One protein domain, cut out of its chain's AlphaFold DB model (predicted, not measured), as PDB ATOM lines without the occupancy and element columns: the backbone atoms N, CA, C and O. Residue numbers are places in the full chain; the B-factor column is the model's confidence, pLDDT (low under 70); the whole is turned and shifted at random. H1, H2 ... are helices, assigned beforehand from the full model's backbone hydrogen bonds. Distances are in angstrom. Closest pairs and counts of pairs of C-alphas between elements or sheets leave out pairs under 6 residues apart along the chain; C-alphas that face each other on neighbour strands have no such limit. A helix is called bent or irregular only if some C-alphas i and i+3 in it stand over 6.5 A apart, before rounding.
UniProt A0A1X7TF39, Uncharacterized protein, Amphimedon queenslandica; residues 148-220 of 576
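What this domain is: This is residues 148 to 220 of the 576 residues of an uncharacterized protein of Amphimedon queenslandica (UniProt A0A1X7TF39). Short H2 sits in the middle, with long H5 packed on one side and the hairpin of H3 and H4 on the other; H1 packs steeply on H4, away from H3. The printed part has 73 residues with five named helices, H1 to H5 in chain order, and no named strand: all helix. It is compact, radius of gyration of the C-alphas 11.7 A, spanning 30 by 26 by 24 A.

How they stand to each other: H1, residues 148 to 154, touches residues 187 to 191 alone of H4, residues 183 to 197, opposite ways at a steep tilt of 63 degrees; their closest C-alphas, Leu 151 and Leu 188, are 6.7 A apart. H2, residues 160 to 164, touches residues 209 to 213 alone of H5, residues 203 to 218; closest C-alphas Phe 163 and Ala 209, 6.2 A. H3, residues 172 to 179, and H4 form a hairpin, 38 degrees, only just steep; closest C-alphas Ile 178 and Gln 186, 5.8 A. H4 and H5 are apart. Every O i to N i+4 pair is within hydrogen-bond range in H1, H2, H3 and H5; in H4, 9 of 11.

Where its parts are: H1 begins at C-alpha 148 (-19.476, 55.445, -39.453). H4, 21.5 A, is irregular: C-alphas 184 and 187 are 7.2 A apart. H5, 22.8 A, ends at C-alpha 218 (-45.092, 51.091, -25.947).

The domain as a whole: The printed part has no cut and no long link. The farthest C-alphas, Pro 199 and Gly 220, are 32.8 A apart. Residue 158 and residues 214 to 220 have pLDDT under 70.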
ATOM      1  N   VAL A 148     -19.865  54.355 -40.359       79.06
ATOM      2  CA  VAL A 148     -19.476  55.445 -39.453       79.06
ATOM      3  C   VAL A 148     -20.712  56.214 -38.989       79.06
ATOM      4  O   VAL A 148     -20.909  56.399 -37.786       79.06
ATOM      5  N   LEU A 149     -21.592  56.582 -39.928       77.62
ATOM      6  CA  LEU A 149     -22.858  57.259 -39.631       77.62
ATOM      7  C   LEU A 149     -23.791  56.366 -38.803       77.62
ATOM      8  O   LEU A 149     -24.351  56.814 -37.800       77.62
ATOM      9  N   LEU A 150     -23.921  55.088 -39.168       77.94
ATOM     10  CA  LEU A 150     -24.752  54.135 -38.435       77.94
ATOM     11  C   LEU A 150     -24.255  53.931 -36.995       77.94
ATOM     12  O   LEU A 150     -25.064  53.825 -36.075       77.94
ATOM     13  N   LEU A 151     -22.939  53.928 -36.765       78.62
ATOM     14  CA  LEU A 151     -22.376  53.809 -35.418       78.62
ATOM     15  C   LEU A 151     -22.624  55.042 -34.559       78.62
ATOM     16  O   LEU A 151     -23.007  54.885 -33.400       78.62
ATOM     17  N   GLN A 152     -22.487  56.242 -35.126       77.69
ATOM     18  CA  GLN A 152     -22.829  57.492 -34.446       77.69
ATOM     19  C   GLN A 152     -24.316  57.518 -34.041       77.69
ATOM     20  O   GLN A 152     -24.659  57.898 -32.925       77.69
ATOM     21  N   TRP A 153     -25.211  57.034 -34.907       73.00
ATOM     22  CA  TRP A 153     -26.647  56.938 -34.612       73.00
ATOM     23  C   TRP A 153     -26.987  55.881 -33.551       73.00
ATOM     24  O   TRP A 153     -27.942  56.042 -32.787       73.00
ATOM     25  N   LEU A 154     -26.209  54.799 -33.478       71.19
ATOM     26  CA  LEU A 154     -26.391  53.734 -32.489       71.19
ATOM     27  C   LEU A 154     -25.645  53.991 -31.174       71.19
ATOM     28  O   LEU A 154     -25.888  53.272 -30.200       71.19
ATOM     29  N   GLU A 155     -24.785  55.005 -31.089       73.44
ATOM     30  CA  GLU A 155     -24.070  55.409 -29.874       73.44
ATOM     31  C   GLU A 155     -24.992  55.598 -28.646       73.44
ATOM     32  O   GLU A 155     -24.762  54.897 -27.653       73.44
ATOM     33  N   PRO A 156     -26.094  56.382 -28.693       70.62
ATOM     34  CA  PRO A 156     -27.011  56.542 -27.553       70.62
ATOM     35  C   PRO A 156     -27.846  55.288 -27.217       70.62
ATOM     36  O   PRO A 156     -28.549  55.254 -26.205       70.62
ATOM     37  N   LEU A 157     -27.815  54.241 -28.049       73.50
ATOM     38  CA  LEU A 157     -28.662  53.061 -27.877       73.50
ATOM     39  C   LEU A 157     -28.060  52.081 -26.853       73.50
ATOM     40  O   LEU A 157     -27.119  51.351 -27.163       73.50
ATOM     41  N   VAL A 158     -28.601  52.059 -25.631       69.94
ATOM     42  CA  VAL A 158     -28.076  51.241 -24.514       69.94
ATOM     43  C   VAL A 158     -28.230  49.735 -24.775       69.94
ATOM     44  O   VAL A 158     -27.242  49.012 -24.875       69.94
ATOM     45  N   ASP A 159     -29.461  49.251 -24.945       74.06
ATOM     46  CA  ASP A 159     -29.734  47.854 -25.309       74.06
ATOM     47  C   ASP A 159     -29.683  47.711 -26.840       74.06
ATOM     48  O   ASP A 159     -30.694  47.802 -27.527       74.06
ATOM     49  N   TRP A 160     -28.501  47.540 -27.422       81.31
ATOM     50  CA  TRP A 160     -28.360  47.336 -28.871       81.31
ATOM     51  C   TRP A 160     -28.907  45.973 -29.348       81.31
ATOM     52  O   TRP A 160     -29.174  45.802 -30.537       81.31
ATOM     53  N   GLN A 161     -29.116  45.015 -28.439       83.56
ATOM     54  CA  GLN A 161     -29.449  43.616 -28.744       83.56
ATOM     55  C   GLN A 161     -30.865  43.496 -29.309       83.56
ATOM     56  O   GLN A 161     -31.056  42.899 -30.369       83.56
ATOM     57  N   SER A 162     -31.840  44.144 -28.663       80.56
ATOM     58  CA  SER A 162     -33.230  44.178 -29.141       80.56
ATOM     59  C   SER A 162     -33.392  44.896 -30.484       80.56
ATOM     60  O   SER A 162     -34.334  44.619 -31.214       80.56
ATOM     61  N   PHE A 163     -32.487  45.821 -30.825       84.06
ATOM     62  CA  PHE A 163     -32.448  46.444 -32.151       84.06
ATOM     63  C   PHE A 163     -31.809  45.510 -33.185       84.06
ATOM     64  O   PHE A 163     -32.382  45.306 -34.248       84.06
ATOM     65  N   GLY A 164     -30.679  44.879 -32.851       84.19
ATOM     66  CA  GLY A 164     -30.001  43.939 -33.742       84.19
ATOM     67  C   GLY A 164     -30.875  42.753 -34.160       84.19
ATOM     68  O   GLY A 164     -30.828  42.357 -35.315       84.19
ATOM     69  N   LEU A 165     -31.729  42.236 -33.268       84.88
ATOM     70  CA  LEU A 165     -32.709  41.182 -33.592       84.88
ATOM     71  C   LEU A 165     -33.821  41.616 -34.564       84.88
ATOM     72  O   LEU A 165     -34.506  40.757 -35.114       84.88
ATOM     73  N   LEU A 166     -34.036  42.921 -34.748       83.69
ATOM     74  CA  LEU A 166     -35.035  43.468 -35.671       83.69
ATOM     75  C   LEU A 166     -34.438  43.810 -37.048       83.69
ATOM     76  O   LEU A 166     -35.191  44.174 -37.949       83.69
ATOM     77  N   LEU A 167     -33.118  43.681 -37.220       87.31
ATOM     78  CA  LEU A 167     -32.440  43.882 -38.499       87.31
ATOM     79  C   LEU A 167     -32.536  42.624 -39.389       87.31
ATOM     80  O   LEU A 167     -32.275  41.516 -38.908       87.31
ATOM     81  N   PRO A 168     -32.840  42.762 -40.696       84.12
ATOM     82  CA  PRO A 168     -32.898  41.624 -41.613       84.12
ATOM     83  C   PRO A 168     -31.582  40.833 -41.651       84.12
ATOM     84  O   PRO A 168     -30.503  41.414 -41.759       84.12
ATOM     85  N   GLY A 169     -31.661  39.502 -41.574       82.44
ATOM     86  CA  GLY A 169     -30.501  38.601 -41.649       82.44
ATOM     87  C   GLY A 169     -29.711  38.406 -40.344       82.44
ATOM     88  O   GLY A 169     -28.848  37.530 -40.288       82.44
ATOM     89  N   ILE A 170     -30.005  39.148 -39.270       88.62
ATOM     90  CA  ILE A 170     -29.377  38.927 -37.959       88.62
ATOM     91  C   ILE A 170     -30.157  37.885 -37.152       88.62
ATOM     92  O   ILE A 170     -31.337  38.042 -36.856       88.62
ATOM     93  N   THR A 171     -29.474  36.813 -36.746       87.75
ATOM     94  CA  THR A 171     -30.050  35.755 -35.906       87.75
ATOM     95  C   THR A 171     -29.679  35.927 -34.431       87.75
ATOM     96  O   THR A 171     -28.680  36.559 -34.075       87.75
ATOM     97  N   GLN A 172     -30.442  35.286 -33.543       83.44
ATOM     98  CA  GLN A 172     -30.151  35.276 -32.105       83.44
ATOM     99  C   GLN A 172     -28.785  34.645 -31.771       83.44
ATOM    100  O   GLN A 172     -28.166  35.018 -30.773       83.44
ATOM    101  N   TRP A 173     -28.286  33.727 -32.608       85.81
ATOM    102  CA  TRP A 173     -26.927  33.192 -32.486       85.81
ATOM    103  C   TRP A 173     -25.880  34.283 -32.742       85.81
ATOM    104  O   TRP A 173     -24.999  34.478 -31.910       85.81
ATOM    105  N   THR A 174     -26.038  35.075 -33.807       85.25
ATOM    106  CA  THR A 174     -25.155  36.214 -34.110       85.25
ATOM    107  C   THR A 174     -25.093  37.218 -32.954       85.25
ATOM    108  O   THR A 174     -24.002  37.634 -32.567       85.25
ATOM    109  N   ILE A 175     -26.232  37.549 -32.332       87.56
ATOM    110  CA  ILE A 175     -26.277  38.432 -31.150       87.56
ATOM    111  C   ILE A 175     -25.540  37.817 -29.948       87.56
ATOM    112  O   ILE A 175     -24.793  38.523 -29.269       87.56
ATOM    113  N   LYS A 176     -25.697  36.509 -29.690       88.81
ATOM    114  CA  LYS A 176     -24.960  35.803 -28.624       88.81
ATOM    115  C   LYS A 176     -23.449  35.815 -28.866       88.81
ATOM    116  O   LYS A 176     -22.706  36.051 -27.919       88.81
ATOM    117  N   THR A 177     -23.006  35.609 -30.105       85.75
ATOM    118  CA  THR A 177     -21.584  35.656 -30.481       85.75
ATOM    119  C   THR A 177     -21.009  37.063 -30.303       85.75
ATOM    120  O   THR A 177     -19.963  37.216 -29.682       85.75
ATOM    121  N   ILE A 178     -21.717  38.107 -30.755       87.06
ATOM    122  CA  ILE A 178     -21.275  39.503 -30.585       87.06
ATOM    123  C   ILE A 178     -21.236  39.904 -29.102       87.06
ATOM    124  O   ILE A 178     -20.335  40.632 -28.696       87.06
ATOM    125  N   LYS A 179     -22.153  39.403 -28.263       84.94
ATOM    126  CA  LYS A 179     -22.176  39.691 -26.816       84.94
ATOM    127  C   LYS A 179     -20.902  39.248 -26.071       84.94
ATOM    128  O   LYS A 179     -20.627  39.805 -25.014       84.94
ATOM    129  N   GLN A 180     -20.136  38.292 -26.605       82.88
ATOM    130  CA  GLN A 180     -18.858  37.856 -26.020       82.88
ATOM    131  C   GLN A 180     -17.678  38.798 -26.336       82.88
ATOM    132  O   GLN A 180     -16.592  38.608 -25.800       82.88
ATOM    133  N   LEU A 181     -17.867  39.803 -27.201       83.69
ATOM    134  CA  LEU A 181     -16.877  40.852 -27.469       83.69
ATOM    135  C   LEU A 181     -16.968  41.977 -26.431       83.69
ATOM    136  O   LEU A 181     -18.036  42.227 -25.866       83.69
ATOM    137  N   ASP A 182     -15.876  42.727 -26.260       78.06
ATOM    138  CA  ASP A 182     -15.846  43.941 -25.437       78.06
ATOM    139  C   ASP A 182     -16.964  44.921 -25.805       78.06
ATOM    140  O   ASP A 182     -17.197  45.209 -26.983       78.06
ATOM    141  N   ALA A 183     -17.593  45.525 -24.792       74.56
ATOM    142  CA  ALA A 183     -18.726  46.441 -24.952       74.56
ATOM    143  C   ALA A 183     -18.479  47.577 -25.967       74.56
ATOM    144  O   ALA A 183     -19.396  47.965 -26.692       74.56
ATOM    145  N   LYS A 184     -17.232  48.061 -26.073       76.75
ATOM    146  CA  LYS A 184     -16.812  49.095 -27.034       76.75
ATOM    147  C   LYS A 184     -16.911  48.641 -28.499       76.75
ATOM    148  O   LYS A 184     -17.176  49.456 -29.375       76.75
ATOM    149  N   HIS A 185     -16.724  47.350 -28.768       81.81
ATOM    150  CA  HIS A 185     -16.679  46.779 -30.117       81.81
ATOM    151  C   HIS A 185     -17.996  46.107 -30.541       81.81
ATOM    152  O   HIS A 185     -18.195  45.860 -31.728       81.81
ATOM    153  N   GLN A 186     -18.927  45.861 -29.610       86.00
ATOM    154  CA  GLN A 186     -20.202  45.175 -29.877       86.00
ATOM    155  C   GLN A 186     -21.055  45.845 -30.970       86.00
ATOM    156  O   GLN A 186     -21.569  45.161 -31.854       86.00
ATOM    157  N   LYS A 187     -21.188  47.181 -30.948       83.19
ATOM    158  CA  LYS A 187     -21.993  47.920 -31.942       83.19
ATOM    159  C   LYS A 187     -21.357  47.889 -33.334       83.19
ATOM    160  O   LYS A 187     -22.049  47.602 -34.305       83.19
ATOM    161  N   LEU A 188     -20.036  48.085 -33.417       85.69
ATOM    162  CA  LEU A 188     -19.258  47.950 -34.658       85.69
ATOM    163  C   LEU A 188     -19.400  46.539 -35.239       85.69
ATOM    164  O   LEU A 188     -19.767  46.386 -36.400       85.69
ATOM    165  N   ALA A 189     -19.208  45.511 -34.410       86.69
ATOM    166  CA  ALA A 189     -19.363  44.121 -34.815       86.69
ATOM    167  C   ALA A 189     -20.784  43.803 -35.315       86.69
ATOM    168  O   ALA A 189     -20.920  43.058 -36.284       86.69
ATOM    169  N   LEU A 190     -21.835  44.389 -34.721       87.38
ATOM    170  CA  LEU A 190     -23.205  44.279 -35.234       87.38
ATOM    171  C   LEU A 190     -23.347  44.912 -36.623       87.38
ATOM    172  O   LEU A 190     -23.810  44.232 -37.535       87.38
ATOM    173  N   CYS A 191     -22.944  46.174 -36.796       86.25
ATOM    174  CA  CYS A 191     -23.067  46.893 -38.068       86.25
ATOM    175  C   CYS A 191     -22.311  46.180 -39.197       86.25
ATOM    176  O   CYS A 191     -22.896  45.878 -40.236       86.25
ATOM    177  N   THR A 192     -21.042  45.828 -38.969       87.12
ATOM    178  CA  THR A 192     -20.220  45.101 -39.947       87.12
ATOM    179  C   THR A 192     -20.791  43.716 -40.249       87.12
ATOM    180  O   THR A 192     -20.860  43.317 -41.410       87.12
ATOM    181  N   LYS A 193     -21.245  42.964 -39.235       87.69
ATOM    182  CA  LYS A 193     -21.824  41.632 -39.459       87.69
ATOM    183  C   LYS A 193     -23.156  41.704 -40.203       87.69
ATOM    184  O   LYS A 193     -23.414  40.826 -41.022       87.69
ATOM    185  N   TRP A 194     -23.973  42.723 -39.943       90.00
ATOM    186  CA  TRP A 194     -25.239  42.945 -40.638       90.00
ATOM    187  C   TRP A 194     -25.019  43.264 -42.116       90.00
ATOM    188  O   TRP A 194     -25.517  42.521 -42.956       90.00
ATOM    189  N   LEU A 195     -24.199  44.270 -42.430       86.38
ATOM    190  CA  LEU A 195     -23.903  44.673 -43.811       86.38
ATOM    191  C   LEU A 195     -23.249  43.545 -44.626       86.38
ATOM    192  O   LEU A 195     -23.628  43.312 -45.769       86.38
ATOM    193  N   ASN A 196     -22.354  42.762 -44.015       85.69
ATOM    194  CA  ASN A 196     -21.758  41.587 -44.662       85.69
ATOM    195  C   ASN A 196     -22.747  40.423 -44.878       85.69
ATOM    196  O   ASN A 196     -22.460  39.525 -45.665       85.69
ATOM    197  N   THR A 197     -23.871  40.384 -44.152       85.62
ATOM    198  CA  THR A 197     -24.891  39.320 -44.271       85.62
ATOM    199  C   THR A 197     -26.066  39.753 -45.157       85.62
ATOM    200  O   THR A 197     -26.686  38.910 -45.798       85.62
ATOM    201  N   ASN A 198     -26.360  41.054 -45.219       83.62
ATOM    202  CA  ASN A 198     -27.399  41.654 -46.051       83.62
ATOM    203  C   ASN A 198     -26.790  42.766 -46.934       83.62
ATOM    204  O   ASN A 198     -26.827  43.936 -46.551       83.62
ATOM    205  N   PRO A 199     -26.240  42.434 -48.119       80.25
ATOM    206  CA  PRO A 199     -25.621  43.422 -49.008       80.25
ATOM    207  C   PRO A 199     -26.629  44.421 -49.604       80.25
ATOM    208  O   PRO A 199     -26.221  45.468 -50.089       80.25
ATOM    209  N   THR A 200     -27.932  44.128 -49.539       83.81
ATOM    210  CA  THR A 200     -29.035  45.020 -49.943       83.81
ATOM    211  C   THR A 200     -29.646  45.793 -48.765       83.81
ATOM    212  O   THR A 200     -30.776  46.258 -48.857       83.81
ATOM    213  N   ALA A 201     -28.946  45.885 -47.629       86.06
ATOM    214  CA  ALA A 201     -29.382  46.664 -46.472       86.06
ATOM    215  C   ALA A 201     -29.487  48.163 -46.790       86.06
ATOM    216  O   ALA A 201     -28.573  48.734 -47.381       86.06
ATOM    217  N   THR A 202     -30.560  48.800 -46.322       87.25
ATOM    218  CA  THR A 202     -30.862  50.223 -46.555       87.25
ATOM    219  C   THR A 202     -31.081  50.986 -45.247       87.25
ATOM    220  O   THR A 202     -31.356  50.390 -44.198       87.25
ATOM    221  N   TRP A 203     -31.026  52.323 -45.278       80.06
ATOM    222  CA  TRP A 203     -31.462  53.145 -44.139       80.06
ATOM    223  C   TRP A 203     -32.919  52.865 -43.730       80.06
ATOM    224  O   TRP A 203     -33.241  52.890 -42.540       80.06
ATOM    225  N   ARG A 204     -33.792  52.516 -44.685       80.81
ATOM    226  CA  ARG A 204     -35.184  52.092 -44.457       80.81
ATOM    227  C   ARG A 204     -35.286  50.942 -43.449       80.81
ATOM    228  O   ARG A 204     -36.146  50.981 -42.568       80.81
ATOM    229  N   ASP A 205     -34.391  49.959 -43.525       81.50
ATOM    230  CA  ASP A 205     -34.352  48.820 -42.595       81.50
ATOM    231  C   ASP A 205     -33.995  49.256 -41.166       81.50
ATOM    232  O   ASP A 205     -34.603  48.793 -40.196       81.50
ATOM    233  N   VAL A 206     -33.056  50.199 -41.033       79.25
ATOM    234  CA  VAL A 206     -32.652  50.794 -39.748       79.25
ATOM    235  C   VAL A 206     -33.827  51.542 -39.113       79.25
ATOM    236  O   VAL A 206     -34.135  51.323 -37.939       79.25
ATOM    237  N   PHE A 207     -34.529  52.380 -39.885       76.50
ATOM    238  CA  PHE A 207     -35.714  53.098 -39.407       76.50
ATOM    239  C   PHE A 207     -36.838  52.144 -38.995       76.50
ATOM    240  O   PHE A 207     -37.384  52.289 -37.899       76.50
ATOM    241  N   ASN A 208     -37.138  51.127 -39.806       79.44
ATOM    242  CA  ASN A 208     -38.158  50.124 -39.493       79.44
ATOM    243  C   ASN A 208     -37.838  49.361 -38.197       79.44
ATOM    244  O   ASN A 208     -38.717  49.192 -37.349       79.44
ATOM    245  N   ALA A 209     -36.580  48.957 -37.990       78.06
ATOM    246  CA  ALA A 209     -36.142  48.307 -36.757       78.06
ATOM    247  C   ALA A 209     -36.268  49.231 -35.526       78.06
ATOM    248  O   ALA A 209     -36.694  48.784 -34.457       78.06
ATOM    249  N   LEU A 210     -35.957  50.526 -35.659       75.25
ATOM    250  CA  LEU A 210     -36.110  51.513 -34.580       75.25
ATOM    251  C   LEU A 210     -37.583  51.812 -34.247       75.25
ATOM    252  O   LEU A 210     -37.932  51.878 -33.064       75.25
ATOM    253  N   ILE A 211     -38.449  51.947 -35.257       74.00
ATOM    254  CA  ILE A 211     -39.897  52.164 -35.090       74.00
ATOM    255  C   ILE A 211     -40.528  50.956 -34.393       74.00
ATOM    256  O   ILE A 211     -41.105  51.103 -33.316       74.00
ATOM    257  N   LYS A 212     -40.310  49.750 -34.928       74.12
ATOM    258  CA  LYS A 212     -40.850  48.498 -34.379       74.12
ATOM    259  C   LYS A 212     -40.375  48.237 -32.947       74.12
ATOM    260  O   LYS A 212     -41.120  47.734 -32.110       74.12
ATOM    261  N   ARG A 213     -39.149  48.653 -32.612       72.38
ATOM    262  CA  ARG A 213     -38.657  48.646 -31.229       72.38
ATOM    263  C   ARG A 213     -39.389  49.647 -30.330       72.38
ATOM    264  O   ARG A 213     -39.645  49.341 -29.165       72.38
ATOM    265  N   LYS A 214     -39.672  50.858 -30.817       64.94
ATOM    266  CA  LYS A 214     -40.434  51.863 -30.061       64.94
ATOM    267  C   LYS A 214     -41.839  51.338 -29.762       64.94
ATOM    268  O   LYS A 214     -42.262  51.417 -28.617       64.94
ATOM    269  N   GLU A 215     -42.492  50.720 -30.742       56.66
ATOM    270  CA  GLU A 215     -43.799  50.065 -30.589       56.66
ATOM    271  C   GLU A 215     -43.763  48.942 -29.544       56.66
ATOM    272  O   GLU A 215     -44.571  48.956 -28.619       56.66
ATOM    273  N   LEU A 216     -42.765  48.049 -29.598       57.97
ATOM    274  CA  LEU A 216     -42.560  47.001 -28.585       57.97
ATOM    275  C   LEU A 216     -42.349  47.563 -27.166       57.97
ATOM    276  O   LEU A 216     -42.769  46.946 -26.186       57.97
ATOM    277  N   ARG A 217     -41.734  48.747 -27.043       53.50
ATOM    278  CA  ARG A 217     -41.602  49.460 -25.762       53.50
ATOM    279  C   ARG A 217     -42.927  50.085 -25.311       53.50
ATOM    280  O   ARG A 217     -43.203  50.089 -24.121       53.50
ATOM    281  N   CYS A 218     -43.754  50.566 -26.239       49.56
ATOM    282  CA  CYS A 218     -45.092  51.091 -25.947       49.56
ATOM    283  C   CYS A 218     -46.095  49.995 -25.538       49.56
ATOM    284  O   CYS A 218     -47.029  50.282 -24.796       49.56
ATOM    285  N   THR A 219     -45.916  48.749 -25.990       49.72
ATOM    286  CA  THR A 219     -46.768  47.611 -25.588       49.72
ATOM    287  C   THR A 219     -46.376  46.985 -24.244       49.72
ATOM    288  O   THR A 219     -47.138  46.199 -23.689       49.72
ATOM    289  N   GLY A 220     -45.194  47.313 -23.709       50.97
ATOM    290  CA  GLY A 220     -44.662  46.745 -22.472       50.97
ATOM    291  C   GLY A 220     -44.806  47.662 -21.256       50.97
ATOM    292  O   GLY A 220     -43.855  48.350 -20.907       50.97
TER     293      GLY A 220